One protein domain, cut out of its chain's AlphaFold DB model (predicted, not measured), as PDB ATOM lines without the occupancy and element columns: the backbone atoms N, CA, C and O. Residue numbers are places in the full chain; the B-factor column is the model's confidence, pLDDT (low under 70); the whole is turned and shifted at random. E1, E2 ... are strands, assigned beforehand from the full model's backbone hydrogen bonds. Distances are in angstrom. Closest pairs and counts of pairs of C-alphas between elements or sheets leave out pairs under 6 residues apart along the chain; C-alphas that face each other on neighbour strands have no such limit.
ATOM      1  N   ALA A 483      64.053 132.755  99.600       69.81
ATOM      2  CA  ALA A 483      63.916 132.074  98.319       69.81
ATOM      3  C   ALA A 483      63.977 130.559  98.526       69.81
ATOM      4  O   ALA A 483      64.841 130.060  99.251       69.81
ATOM      5  N   ASN A 484      63.077 129.831  97.877       73.19
ATOM      6  CA  ASN A 484      63.187 128.389  97.724       73.19
ATOM      7  C   ASN A 484      64.302 128.100  96.724       73.19
ATOM      8  O   ASN A 484      64.288 128.618  95.608       73.19
ATOM      9  N   VAL A 485      65.266 127.294  97.149       72.94
ATOM     10  CA  VAL A 485      66.440 126.889  96.386       72.94
ATOM     11  C   VAL A 485      66.350 125.389  96.149       72.94
ATOM     12  O   VAL A 485      66.490 124.591  97.073       72.94
ATOM     13  N   SER A 486      66.062 125.019  94.903       73.62
ATOM     14  CA  SER A 486      66.085 123.636  94.415       73.62
ATOM     15  C   SER A 486      67.480 123.379  93.838       73.62
ATOM     16  O   SER A 486      67.918 124.136  92.978       73.62
ATOM     17  N   ILE A 487      68.205 122.392  94.354       72.00
ATOM     18  CA  ILE A 487      69.583 122.029  94.000       72.00
ATOM     19  C   ILE A 487      69.515 120.681  93.290       72.00
ATOM     20  O   ILE A 487      69.287 119.659  93.937       72.00
ATOM     21  N   ASN A 488      69.718 120.673  91.976       69.38
ATOM     22  CA  ASN A 488      69.761 119.445  91.190       69.38
ATOM     23  C   ASN A 488      71.184 119.047  90.840       69.38
ATOM     24  O   ASN A 488      72.005 119.883  90.461       69.38
ATOM     25  N   THR A 489      71.413 117.743  90.903       66.44
ATOM     26  CA  THR A 489      72.583 117.040  90.383       66.44
ATOM     27  C   THR A 489      72.122 116.075  89.281       66.44
ATOM     28  O   THR A 489      70.959 116.095  88.877       66.44
ATOM     29  N   THR A 490      73.003 115.203  88.788       64.88
ATOM     30  CA  THR A 490      72.635 114.159  87.817       64.88
ATOM     31  C   THR A 490      71.686 113.091  88.371       64.88
ATOM     32  O   THR A 490      70.907 112.554  87.592       64.88
ATOM     33  N   ASN A 491      71.725 112.799  89.681       63.75
ATOM     34  CA  ASN A 491      70.981 111.691  90.312       63.75
ATOM     35  C   ASN A 491      70.279 112.077  91.637       63.75
ATOM     36  O   ASN A 491      69.803 111.207  92.366       63.75
ATOM     37  N   GLN A 492      70.305 113.355  92.031       65.50
ATOM     38  CA  GLN A 492      69.831 113.816  93.343       65.50
ATOM     39  C   GLN A 492      69.211 115.215  93.244       65.50
ATOM     40  O   GLN A 492      69.755 116.074  92.542       65.50
ATOM     41  N   GLN A 493      68.144 115.466  94.005       70.62
ATOM     42  CA  GLN A 493      67.541 116.789  94.190       70.62
ATOM     43  C   GLN A 493      67.454 117.112  95.692       70.62
ATOM     44  O   GLN A 493      67.022 116.293  96.500       70.62
ATOM     45  N   ALA A 494      67.872 118.314  96.083       71.56
ATOM     46  CA  ALA A 494      67.652 118.874  97.417       71.56
ATOM     47  C   ALA A 494      66.830 120.152  97.294       71.56
ATOM     48  O   ALA A 494      67.132 120.991  96.452       71.56
ATOM     49  N   GLU A 495      65.837 120.356  98.155       76.19
ATOM     50  CA  GLU A 495      65.111 121.629  98.219       76.19
ATOM     51  C   GLU A 495      65.290 122.275  99.591       76.19
ATOM     52  O   GLU A 495      65.352 121.596 100.620       76.19
ATOM     53  N   VAL A 496      65.458 123.598  99.608       80.25
ATOM     54  CA  VAL A 496      65.737 124.348 100.832       80.25
ATOM     55  C   VAL A 496      65.270 125.801 100.732       80.25
ATOM     56  O   VAL A 496      65.642 126.530  99.817       80.25
ATOM     57  N   THR A 497      64.472 126.268 101.693       77.75
ATOM     58  CA  THR A 497      64.090 127.687 101.779       77.75
ATOM     59  C   THR A 497      65.184 128.487 102.489       77.75
ATOM     60  O   THR A 497      65.346 128.408 103.709       77.75
ATOM     61  N   ILE A 498      65.935 129.293 101.736       72.94
ATOM     62  CA  ILE A 498      66.979 130.167 102.276       72.94
ATOM     63  C   ILE A 498      66.357 131.499 102.689       72.94
ATOM     64  O   ILE A 498      66.042 132.351 101.861       72.94
ATOM     65  N   ASN A 499      66.211 131.693 103.999       67.25
ATOM     66  CA  ASN A 499      65.713 132.934 104.588       67.25
ATOM     67  C   ASN A 499      66.836 133.985 104.671       67.25
ATOM     68  O   ASN A 499      67.625 133.974 105.619       67.25
ATOM     69  N   GLY A 500      66.914 134.898 103.700       60.22
ATOM     70  CA  GLY A 500      67.945 135.939 103.582       60.22
ATOM     71  C   GLY A 500      67.348 137.332 103.360       60.22
ATOM     72  O   GLY A 500      66.183 137.461 103.033       60.22
ATOM     73  N   LYS A 501      68.128 138.407 103.537       55.25
ATOM     74  CA  LYS A 501      67.642 139.801 103.393       55.25
ATOM     75  C   LYS A 501      68.050 140.486 102.075       55.25
ATOM     76  O   LYS A 501      67.993 141.707 101.981       55.25
ATOM     77  N   PHE A 502      68.542 139.741 101.085       56.22
ATOM     78  CA  PHE A 502      69.349 140.333 100.003       56.22
ATOM     79  C   PHE A 502      69.126 139.720  98.608       56.22
ATOM     80  O   PHE A 502      69.914 139.989  97.709       56.22
ATOM     81  N   LEU A 503      68.084 138.911  98.399       60.97
ATOM     82  CA  LEU A 503      67.965 138.004  97.242       60.97
ATOM     83  C   LEU A 503      67.357 138.647  95.972       60.97
ATOM     84  O   LEU A 503      66.530 138.038  95.307       60.97
ATOM     85  N   GLU A 504      67.746 139.882  95.638       66.62
ATOM     86  CA  GLU A 504      67.193 140.640  94.497       66.62
ATOM     87  C   GLU A 504      68.026 140.434  93.206       66.62
ATOM     88  O   GLU A 504      69.111 141.021  93.109       66.62
ATOM     89  N   PRO A 505      67.551 139.654  92.205       61.47
ATOM     90  CA  PRO A 505      68.357 139.227  91.050       61.47
ATOM     91  C   PRO A 505      68.824 140.365  90.147       61.47
ATOM     92  O   PRO A 505      69.966 140.375  89.702       61.47
ATOM     93  N   CYS A 506      67.949 141.335  89.863       69.00
ATOM     94  CA  CYS A 506      68.219 142.350  88.845       69.00
ATOM     95  C   CYS A 506      69.378 143.301  89.195       69.00
ATOM     96  O   CYS A 506      69.782 144.090  88.343       69.00
ATOM     97  N   ILE A 507      69.824 143.343  90.461       65.25
ATOM     98  CA  ILE A 507      70.627 144.463  90.984       65.25
ATOM     99  C   ILE A 507      71.857 144.051  91.812       65.25
ATOM    100  O   ILE A 507      72.508 144.934  92.379       65.25
ATOM    101  N   ARG A 508      72.168 142.751  91.926       69.81
ATOM    102  CA  ARG A 508      73.282 142.228  92.739       69.81
ATOM    103  C   ARG A 508      73.945 141.028  92.075       69.81
ATOM    104  O   ARG A 508      73.255 140.132  91.604       69.81
ATOM    105  N   THR A 509      75.268 140.954  92.189       74.56
ATOM    106  CA  THR A 509      75.971 139.668  92.164       74.56
ATOM    107  C   THR A 509      75.886 139.039  93.548       74.56
ATOM    108  O   THR A 509      76.172 139.683  94.561       74.56
ATOM    109  N   LEU A 510      75.462 137.783  93.580       78.19
ATOM    110  CA  LEU A 510      75.290 136.967  94.767       78.19
ATOM    111  C   LEU A 510      76.261 135.782  94.712       78.19
ATOM    112  O   LEU A 510      76.705 135.347  93.654       78.19
ATOM    113  N   LEU A 511      76.608 135.270  95.881       82.00
ATOM    114  CA  LEU A 511      77.414 134.075  96.066       82.00
ATOM    115  C   LEU A 511      76.523 133.039  96.748       82.00
ATOM    116  O   LEU A 511      75.991 133.313  97.825       82.00
ATOM    117  N   LEU A 512      76.341 131.885  96.111       83.19
ATOM    118  CA  LEU A 512      75.735 130.694  96.698       83.19
ATOM    119  C   LEU A 512      76.875 129.796  97.177       83.19
ATOM    120  O   LEU A 512      77.677 129.345  96.367       83.19
ATOM    121  N   GLU A 513      76.950 129.547  98.482       85.50
ATOM    122  CA  GLU A 513      77.897 128.596  99.066       85.50
ATOM    123  C   GLU A 513      77.169 127.319  99.503       85.50
ATOM    124  O   GLU A 513      76.204 127.376 100.277       85.50
ATOM    125  N   LEU A 514      77.672 126.178  99.029       84.50
ATOM    126  CA  LEU A 514      77.342 124.836  99.506       84.50
ATOM    127  C   LEU A 514      78.500 124.298 100.342       84.50
ATOM    128  O   LEU A 514      79.639 124.301  99.890       84.50
ATOM    129  N   ARG A 515      78.231 123.796 101.546       85.00
ATOM    130  CA  ARG A 515      79.260 123.172 102.393       85.00
ATOM    131  C   ARG A 515      78.709 122.013 103.204       85.00
ATOM    132  O   ARG A 515      77.533 122.006 103.559       85.00
ATOM    133  N   GLU A 516      79.565 121.080 103.595       83.75
ATOM    134  CA  GLU A 516      79.195 120.102 104.621       83.75
ATOM    135  C   GLU A 516      78.991 120.802 105.972       83.75
ATOM    136  O   GLU A 516      79.804 121.627 106.392       83.75
ATOM    137  N   SER A 517      77.930 120.447 106.697       78.44
ATOM    138  CA  SER A 517      77.682 120.944 108.063       78.44
ATOM    139  C   SER A 517      78.798 120.590 109.060       78.44
ATOM    140  O   SER A 517      78.956 121.265 110.077       78.44
ATOM    141  N   THR A 518      79.583 119.554 108.757       75.31
ATOM    142  CA  THR A 518      80.665 118.991 109.578       75.31
ATOM    143  C   THR A 518      82.058 119.536 109.243       75.31
ATOM    144  O   THR A 518      82.939 119.479 110.103       75.31
ATOM    145  N   LYS A 519      82.289 120.079 108.035       71.69
ATOM    146  CA  LYS A 519      83.587 120.636 107.610       71.69
ATOM    147  C   LYS A 519      83.571 122.165 107.687       71.69
ATOM    148  O   LYS A 519      82.930 122.844 106.889       71.69
ATOM    149  N   ALA A 520      84.341 122.736 108.610       61.25
ATOM    150  CA  ALA A 520      84.541 124.181 108.658       61.25
ATOM    151  C   ALA A 520      85.564 124.631 107.595       61.25
ATOM    152  O   ALA A 520      86.759 124.397 107.745       61.25
ATOM    153  N   GLY A 521      85.100 125.320 106.548       61.16
ATOM    154  CA  GLY A 521      85.951 126.094 105.631       61.16
ATOM    155  C   GLY A 521      86.002 125.598 104.185       61.16
ATOM    156  O   GLY A 521      86.162 126.433 103.298       61.16
ATOM    157  N   LEU A 522      85.792 124.301 103.946       62.53
ATOM    158  CA  LEU A 522      85.608 123.739 102.603       62.53
ATOM    159  C   LEU A 522      84.141 123.894 102.189       62.53
ATOM    160  O   LEU A 522      83.251 123.345 102.839       62.53
ATOM    161  N   GLY A 523      83.902 124.673 101.138       66.81
ATOM    162  CA  GLY A 523      82.574 124.933 100.601       66.81
ATOM    163  C   GLY A 523      82.657 125.529  99.201       66.81
ATOM    164  O   GLY A 523      83.468 126.420  98.950       66.81
ATOM    165  N   GLU A 524      81.810 125.026  98.317       73.81
ATOM    166  CA  GLU A 524      81.741 125.380  96.905       73.81
ATOM    167  C   GLU A 524      80.961 126.677  96.726       73.81
ATOM    168  O   GLU A 524      79.786 126.760  97.088       73.81
ATOM    169  N   VAL A 525      81.632 127.706  96.202       77.31
ATOM    170  CA  VAL A 525      81.096 129.069  96.077       77.31
ATOM    171  C   VAL A 525      80.788 129.375  94.615       77.31
ATOM    172  O   VAL A 525      81.637 129.863  93.866       77.31
ATOM    173  N   LEU A 526      79.537 129.152  94.218       75.88
ATOM    174  CA  LEU A 526      79.026 129.580  92.923       75.88
ATOM    175  C   LEU A 526      78.702 131.079  92.975       75.88
ATOM    176  O   LEU A 526      77.742 131.504  93.623       75.88
ATOM    177  N   SER A 527      79.487 131.894  92.268       74.88
ATOM    178  CA  SER A 527      79.104 133.278  91.978       74.88
ATOM    179  C   SER A 527      78.032 133.293  90.896       74.88
ATOM    180  O   SER A 527      78.236 132.724  89.826       74.88
ATOM    181  N   PHE A 528      76.918 133.969  91.160       69.56
ATOM    182  CA  PHE A 528      75.819 134.118  90.219       69.56
ATOM    183  C   PHE A 528      75.191 135.513  90.309       69.56
ATOM    184  O   PHE A 528      75.001 136.099  91.373       69.56
ATOM    185  N   ASP A 529      74.829 136.036  89.156       68.19
ATOM    186  CA  ASP A 529      73.933 137.167  88.975       68.19
ATOM    187  C   ASP A 529      72.905 136.787  87.903       68.19
ATOM    188  O   ASP A 529      72.661 135.609  87.637       68.19
ATOM    189  N   ILE A 530      72.274 137.782  87.295       62.56
ATOM    190  CA  ILE A 530      71.321 137.579  86.212       62.56
ATOM    191  C   ILE A 530      71.955 137.410  84.824       62.56
ATOM    192  O   ILE A 530      71.365 136.775  83.951       62.56
ATOM    193  N   GLU A 531      73.150 137.953  84.599       53.16
ATOM    194  CA  GLU A 531      73.864 137.809  83.322       53.16
ATOM    195  C   GLU A 531      74.689 136.510  83.269       53.16
ATOM    196  O   GLU A 531      75.228 136.141  82.220       53.16
ATOM    197  N   SER A 532      74.740 135.787  84.389       57.47
ATOM    198  CA  SER A 532      75.408 134.505  84.593       57.47
ATOM    199  C   SER A 532      74.782 133.381  83.760       57.47
ATOM    200  O   SER A 532      74.056 132.521  84.253       57.47
ATOM    201  N   LYS A 533      75.163 133.335  82.478       49.78
ATOM    202  CA  LYS A 533      74.858 132.275  81.490       49.78
ATOM    203  C   LYS A 533      75.380 130.877  81.859       49.78
ATOM    204  O   LYS A 533      75.283 129.952  81.054       49.78
ATOM    205  N   SER A 534      75.944 130.704  83.053       53.75
ATOM    206  CA  SER A 534      76.112 129.395  83.674       53.75
ATOM    207  C   SER A 534      74.777 128.650  83.661       53.75
ATOM    208  O   SER A 534      73.782 129.152  84.173       53.75
ATOM    209  N   ILE A 535      74.778 127.412  83.162       52.22
ATOM    210  CA  ILE A 535      73.610 126.504  83.051       52.22
ATOM    211  C   ILE A 535      72.981 126.163  84.433       52.22
ATOM    212  O   ILE A 535      71.978 125.458  84.543       52.22
ATOM    213  N   GLN A 536      73.575 126.699  85.499       60.09
ATOM    214  CA  GLN A 536      73.427 126.304  86.888       60.09
ATOM    215  C   GLN A 536      72.510 127.206  87.715       60.09
ATOM    216  O   GLN A 536      72.358 126.927  88.894       60.09
ATOM    217  N   ALA A 537      71.890 128.245  87.147       66.31
ATOM    218  CA  ALA A 537      70.908 129.079  87.843       66.31
ATOM    219  C   ALA A 537      69.714 129.400  86.928       66.31
ATOM    220  O   ALA A 537      69.873 129.996  85.865       66.31
ATOM    221  N   ASN A 538      68.512 129.006  87.344       69.56
ATOM    222  CA  ASN A 538      67.263 129.193  86.613       69.56
ATOM    223  C   ASN A 538      66.182 129.736  87.560       69.56
ATOM    224  O   ASN A 538      65.808 129.085  88.536       69.56
ATOM    225  N   TRP A 539      65.678 130.938  87.291       67.44
ATOM    226  CA  TRP A 539      64.702 131.601  88.154       67.44
ATOM    227  C   TRP A 539      63.280 131.233  87.739       67.44
ATOM    228  O   TRP A 539      62.862 131.508  86.617       67.44
ATOM    229  N   ILE A 540      62.528 130.645  88.669       67.31
ATOM    230  CA  ILE A 540      61.124 130.271  88.468       67.31
ATOM    231  C   ILE A 540      60.227 131.475  88.785       67.31
ATOM    232  O   ILE A 540      59.300 131.773  88.035       67.31
ATOM    233  N   ASN A 541      60.513 132.193  89.878       61.75
ATOM    234  CA  ASN A 541      59.954 133.512  90.193       61.75
ATOM    235  C   ASN A 541      60.814 134.243  91.248       61.75
ATOM    236  O   ASN A 541      61.864 133.734  91.638       61.75
ATOM    237  N   SER A 542      60.386 135.421  91.718       58.84
ATOM    238  CA  SER A 542      61.067 136.204  92.767       58.84
ATOM    239  C   SER A 542      61.355 135.435  94.063       58.84
ATOM    240  O   SER A 542      62.304 135.771  94.763       58.84
ATOM    241  N   GLU A 543      60.570 134.409  94.385       65.69
ATOM    242  CA  GLU A 543      60.683 133.611  95.613       65.69
ATOM    243  C   GLU A 543      61.210 132.186  95.357       65.69
ATOM    244  O   GLU A 543      61.369 131.414  96.300       65.69
ATOM    245  N   ASN A 544      61.462 131.793  94.102       69.50
ATOM    246  CA  ASN A 544      61.789 130.411  93.732       69.50
ATOM    247  C   ASN A 544      62.896 130.361  92.666       69.50
ATOM    248  O   ASN A 544      62.708 130.801  91.529       69.50
ATOM    249  N   ILE A 545      64.035 129.770  93.026       72.00
ATOM    250  CA  ILE A 545      65.249 129.666  92.210       72.00
ATOM    251  C   ILE A 545      65.669 128.192  92.150       72.00
ATOM    252  O   ILE A 545      65.776 127.524  93.177       72.00
ATOM    253  N   LYS A 546      65.940 127.670  90.955       74.19
ATOM    254  CA  LYS A 546      66.485 126.324  90.763       74.19
ATOM    255  C   LYS A 546      67.926 126.417  90.288       74.19
ATOM    256  O   LYS A 546      68.197 126.982  89.231       74.19
ATOM    257  N   PHE A 547      68.839 125.851  91.061       72.75
ATOM    258  CA  PHE A 547      70.239 125.714  90.716       72.75
ATOM    259  C   PHE A 547      70.532 124.287  90.240       72.75
ATOM    260  O   PHE A 547      70.175 123.314  90.899       72.75
ATOM    261  N   ASN A 548      71.188 124.162  89.088       70.75
ATOM    262  CA  ASN A 548      71.535 122.877  88.472       70.75
ATOM    263  C   ASN A 548      73.057 122.711  88.509       70.75
ATOM    264  O   ASN A 548      73.757 123.184  87.615       70.75
ATOM    265  N   PHE A 549      73.588 122.075  89.544       69.44
ATOM    266  CA  PHE A 549      75.028 121.895  89.681       69.44
ATOM    267  C   PHE A 549      75.521 120.770  88.765       69.44
ATOM    268  O   PHE A 549      74.901 119.710  88.654       69.44
ATOM    269  N   SER A 550      76.674 120.983  88.126       66.88
ATOM    270  CA  SER A 550      77.436 119.870  87.550       66.88
ATOM    271  C   SER A 550      77.857 118.935  88.681       66.88
ATOM    272  O   SER A 550      78.288 119.423  89.725       66.88
ATOM    273  N   SER A 551      77.803 117.614  88.478       64.81
ATOM    274  CA  SER A 551      78.303 116.651  89.471       64.81
ATOM    275  C   SER A 551      79.759 116.939  89.854       64.81
ATOM    276  O   SER A 551      80.105 116.852  91.024       64.81
ATOM    277  N   SER A 552      80.563 117.410  88.896       66.00
ATOM    278  CA  SER A 552      81.965 117.807  89.083       66.00
ATOM    279  C   SER A 552      82.195 118.975  90.047       66.00
ATOM    280  O   SER A 552      83.317 119.178  90.486       66.00
ATOM    281  N   LEU A 553      81.163 119.768  90.361       65.12
ATOM    282  CA  LEU A 553      81.217 120.826  91.382       65.12
ATOM    283  C   LEU A 553      80.713 120.340  92.747       65.12
ATOM    284  O   LEU A 553      80.500 121.146  93.642       65.12
ATOM    285  N   LEU A 554      80.459 119.040  92.897       68.69
ATOM    286  CA  LEU A 554      79.972 118.417  94.127       68.69
ATOM    287  C   LEU A 554      80.771 117.148  94.489       68.69
ATOM    288  O   LEU A 554      80.449 116.507  95.482       68.69
ATOM    289  N   GLU A 555      81.808 116.785  93.722       66.56
ATOM    290  CA  GLU A 555      82.635 115.588  93.963       66.56
ATOM    291  C   GLU A 555      83.350 115.628  95.332       66.56
ATOM    292  O   GLU A 555      83.467 114.594  95.988       66.56
ATOM    293  N   ASP A 556      83.727 116.818  95.816       67.56
ATOM    294  CA  ASP A 556      84.325 117.031  97.146       67.56
ATOM    295  C   ASP A 556      83.300 117.162  98.301       67.56
ATOM    296  O   ASP A 556      83.685 117.199  99.481       67.56
ATOM    297  N   LEU A 557      81.995 117.226  97.993       73.50
ATOM    298  CA  LEU A 557      80.910 117.353  98.973       73.50
ATOM    299  C   LEU A 557      80.257 115.997  99.249       73.50
ATOM    300  O   LEU A 557      79.513 115.445  98.439       73.50
ATOM    301  N   ASN A 558      80.473 115.477 100.457       75.38
ATOM    302  CA  ASN A 558      79.879 114.221 100.888       75.38
ATOM    303  C   ASN A 558      78.338 114.307 100.887       75.38
ATOM    304  O   ASN A 558      77.733 115.117 101.592       75.38
ATOM    305  N   THR A 559      77.699 113.431 100.114       73.06
ATOM    306  CA  THR A 559      76.236 113.341  99.970       73.06
ATOM    307  C   THR A 559      75.552 112.632 101.143       73.06
ATOM    308  O   THR A 559      74.344 112.747 101.306       73.06
ATOM    309  N   SER A 560      76.301 111.933 102.006       76.12
ATOM    310  CA  SER A 560      75.756 111.245 103.193       76.12
ATOM    311  C   SER A 560      75.595 112.139 104.434       76.12
ATOM    312  O   SER A 560      75.141 111.663 105.476       76.12
ATOM    313  N   VAL A 561      75.960 113.425 104.356       81.69
ATOM    314  CA  VAL A 561      75.882 114.381 105.475       81.69
ATOM    315  C   VAL A 561      75.014 115.587 105.132       81.69
ATOM    316  O   VAL A 561      74.827 115.938 103.970       81.69
ATOM    317  N   GLN A 562      74.495 116.253 106.164       85.38
ATOM    318  CA  GLN A 562      73.665 117.441 105.994       85.38
ATOM    319  C   GLN A 562      74.474 118.591 105.376       85.38
ATOM    320  O   GLN A 562      75.559 118.930 105.864       85.38
ATOM    321  N   TRP A 563      73.932 119.219 104.338       84.75
ATOM    322  CA  TRP A 563      74.527 120.364 103.657       84.75
ATOM    323  C   TRP A 563      74.052 121.677 104.280       84.75
ATOM    324  O   TRP A 563      72.862 121.873 104.529       84.75
ATOM    325  N   GLY A 564      74.992 122.591 104.507       86.38
ATOM    326  CA  GLY A 564      74.732 123.997 104.779       86.38
ATOM    327  C   GLY A 564      74.700 124.788 103.479       86.38
ATOM    328  O   GLY A 564      75.674 124.787 102.731       86.38
ATOM    329  N   VAL A 565      73.590 125.483 103.242       85.75
ATOM    330  CA  VAL A 565      73.336 126.280 102.038       85.75
ATOM    331  C   VAL A 565      73.130 127.737 102.448       85.75
ATOM    332  O   VAL A 565      72.346 128.027 103.358       85.75
ATOM    333  N   GLY A 566      73.829 128.666 101.797       85.25
ATOM    334  CA  GLY A 566      73.728 130.094 102.098       85.25
ATOM    335  C   GLY A 566      73.929 130.967 100.865       85.25
ATOM    336  O   GLY A 566      74.816 130.701 100.063       85.25
ATOM    337  N   ILE A 567      73.124 132.028 100.735       82.50
ATOM    338  CA  ILE A 567      73.272 133.042  99.679       82.50
ATOM    339  C   ILE A 567      73.585 134.405 100.306       82.50
ATOM    340  O   ILE A 567      72.886 134.850 101.222       82.50
ATOM    341  N   TYR A 568      74.626 135.074  99.806       80.44
ATOM    342  CA  TYR A 568      75.111 136.356 100.325       80.44
ATOM    343  C   TYR A 568      75.796 137.214  99.247       80.44
ATOM    344  O   TYR A 568      76.230 136.715  98.218       80.44
ATOM    345  N   GLU A 569      75.919 138.524  99.474       77.19
ATOM    346  CA  GLU A 569      76.718 139.406  98.602       77.19
ATOM    347  C   GLU A 569      78.224 139.245  98.897       77.19
ATOM    348  O   GLU A 569      78.583 139.024 100.060       77.19
ATOM    349  N   PRO A 570      79.131 139.427  97.915       80.00
ATOM    350  CA  PRO A 570      80.577 139.443  98.139       80.00
ATOM    351  C   PRO A 570      80.998 140.250  99.381       80.00
ATOM    352  O   PRO A 570      80.557 141.376  99.605       80.00
ATOM    353  N   GLY A 571      81.823 139.635 100.236       81.12
ATOM    354  CA  GLY A 571      82.249 140.195 101.527       81.12
ATOM    355  C   GLY A 571      81.262 140.022 102.697       81.12
ATOM    356  O   GLY A 571      81.668 140.179 103.845       81.12
ATOM    357  N   LYS A 572      79.997 139.638 102.468       82.81
ATOM    358  CA  LYS A 572      78.970 139.515 103.529       82.81
ATOM    359  C   LYS A 572      78.783 138.108 104.112       82.81
ATOM    360  O   LYS A 572      77.901 137.934 104.956       82.81
ATOM    361  N   ARG A 573      79.646 137.143 103.759       84.12
ATOM    362  CA  ARG A 573      79.633 135.726 104.208       84.12
ATOM    363  C   ARG A 573      79.372 135.547 105.713       84.12
ATOM    364  O   ARG A 573      78.584 134.686 106.097       84.12
ATOM    365  N   MET A 574      79.967 136.397 106.556       81.06
ATOM    366  CA  MET A 574      79.805 136.390 108.024       81.06
ATOM    367  C   MET A 574      78.377 136.698 108.516       81.06
ATOM    368  O   MET A 574      78.027 136.350 109.637       81.06
ATOM    369  N   THR A 575      77.550 137.354 107.697       78.38
ATOM    370  CA  THR A 575      76.165 137.751 108.033       78.38
ATOM    371  C   THR A 575      75.102 136.820 107.437       78.38
ATOM    372  O   THR A 575      73.904 137.046 107.608       78.38
ATOM    373  N   THR A 576      75.535 135.772 106.732       81.44
ATOM    374  CA  THR A 576      74.672 134.803 106.044       81.44
ATOM    375  C   THR A 576      73.878 133.968 107.039       81.44
ATOM    376  O   THR A 576      74.442 133.385 107.967       81.44
ATOM    377  N   LYS A 577      72.571 133.835 106.803       81.50
ATOM    378  CA  LYS A 577      71.766 132.784 107.426       81.50
ATOM    379  C   LYS A 577      71.936 131.495 106.632       81.50
ATOM    380  O   LYS A 577      71.638 131.460 105.443       81.50
ATOM    381  N   TRP A 578      72.401 130.457 107.313       84.75
ATOM    382  CA  TRP A 578      72.577 129.124 106.751       84.75
ATOM    383  C   TRP A 578      71.285 128.336 106.905       84.75
ATOM    384  O   TRP A 578      70.785 128.188 108.020       84.75
ATOM    385  N   ALA A 579      70.755 127.841 105.793       85.50
ATOM    386  CA  ALA A 579      69.741 126.801 105.809       85.50
ATOM    387  C   ALA A 579      70.433 125.430 105.756       85.50
ATOM    388  O   ALA A 579      71.539 125.311 105.227       85.50
ATOM    389  N   LEU A 580      69.805 124.408 106.332       85.75
ATOM    390  CA  LEU A 580      70.335 123.045 106.375       85.75
ATOM    391  C   LEU A 580      69.398 122.115 105.604       85.75
ATOM    392  O   LEU A 580      68.189 122.160 105.821       85.75
ATOM    393  N   THR A 581      69.945 121.272 104.730       84.31
ATOM    394  CA  THR A 581      69.174 120.302 103.936       84.31
ATOM    395  C   THR A 581      69.950 118.998 103.736       84.31
ATOM    396  O   THR A 581      71.141 118.930 104.038       84.31
ATOM    397  N   TYR A 582      69.276 117.959 103.252       80.31
ATOM    398  CA  TYR A 582      69.880 116.686 102.857       80.31
ATOM    399  C   TYR A 582      69.621 116.460 101.360       80.31
ATOM    400  O   TYR A 582      68.499 116.716 100.914       80.31
ATOM    401  N   PRO A 583      70.603 115.978 100.578       73.25
ATOM    402  CA  PRO A 583      70.351 115.542  99.210       73.25
ATOM    403  C   PRO A 583      69.473 114.289  99.202       73.25
ATOM    404  O   PRO A 583      69.794 113.289  99.843       73.25
ATOM    405  N   VAL A 584      68.359 114.338  98.468       72.06
ATOM    406  CA  VAL A 584      67.505 113.170  98.232       72.06
ATOM    407  C   VAL A 584      67.960 112.510  96.936       72.06
ATOM    408  O   VAL A 584      68.082 113.176  95.908       72.06
ATOM    409  N   ILE A 585      68.237 111.207  96.987       65.25
ATOM    410  CA  ILE A 585      68.598 110.420  95.804       65.25
ATOM    411  C   ILE A 585      67.317 110.081  95.046       65.25
ATOM    412  O   ILE A 585      66.479 109.336  95.554       65.25
ATOM    413  N   ASP A 586      67.177 110.606  93.829       50.19
ATOM    414  CA  ASP A 586      66.057 110.252  92.961       50.19
ATOM    415  C   ASP A 586      66.220 108.797  92.499       50.19
ATOM    416  O   ASP A 586      67.229 108.424  91.899       50.19
TER     417      ASP A 586
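AT A GLANCE: This is residues 483 to 586 of the 1100 residues of an uncharacterized protein of Streblomastix strix (UniProt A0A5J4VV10). Two four-stranded sheets lie face to face as a sandwich, their strands crossed at 56 degrees; one sheet is made by E1, E2, E5 and E6, the other by E3, E4, E7 and E8. Along one side of the sandwich the edge strands E2 and E8 come close together, and near the end of the printed part residues 584 to 585 pair with E2. The printed part has 104 residues, with no named helix and eight named strands, E1 to E8 in chain order; the sheets run E2 E1 E6 E5, mixed, and E4 E3 E7 E8, all antiparallel. The class is all strand, though under half of the residues, 45 of 104, are in named strands. The whole is compact, with a radius of gyration of the C-alphas of 12.7 A and spans of 35 by 27 by 21 A.

HOW THE PARTS SIT: In the first sheet E1, residues 483 to 488, and E2, residues 492 to 498, form an antiparallel hairpin, with N 487 and O 494 2.7 A apart. On its other side E1 is parallel to E6, residues 544 to 548, at 21 degrees, with N 547 and O 486 2.7 A apart. E6 and the edge strand E5, residues 537 to 541, form a hairpin, with N 546 and O 538 2.8 A apart. In the second sheet E3, residues 510 to 516, and E4, residues 523 to 528, form a hairpin, with N 512 and O 526 2.9 A apart. E3 is antiparallel to E7, residues 563 to 568, with N 511 and O 568 2.8 A apart. E7 and E8, residues 579 to 581, form a hairpin, with N 563 and O 581 2.8 A apart. The facing parts of the two sheets are 9.9 A centre to centre, their best planes 17 degrees apart. The closest C-alphas of E2 and E8 are those of Ile 498 and Ala 579, at 5.6 A. E3 and E6 are apart.

IN THESE COORDINATES: E1 begins at C-alpha 483, (63.916, 132.074, 98.319), and is 15.6 A long; E2 is 18.8 A. E3, 19.9 A, begins at C-alpha 510, (75.290, 136.967, 94.767). E4 is 15.4 A, E5 12.0 A, E6 13.4 A and E7 16.3 A. E8, 6.8 A, ends at C-alpha 581, (69.174, 120.302, 103.936).

THE WHOLE: The C-alphas of Ile 507 and Ser 560, the two farthest apart, are 35.8 A from each other. The printed part has no cut. The long links are E2 to E3 and E6 to E7. Mean pLDDT of the printed part is 71.8; 47 residues are under 70, among them residues 499 to 508 and 528 to 544.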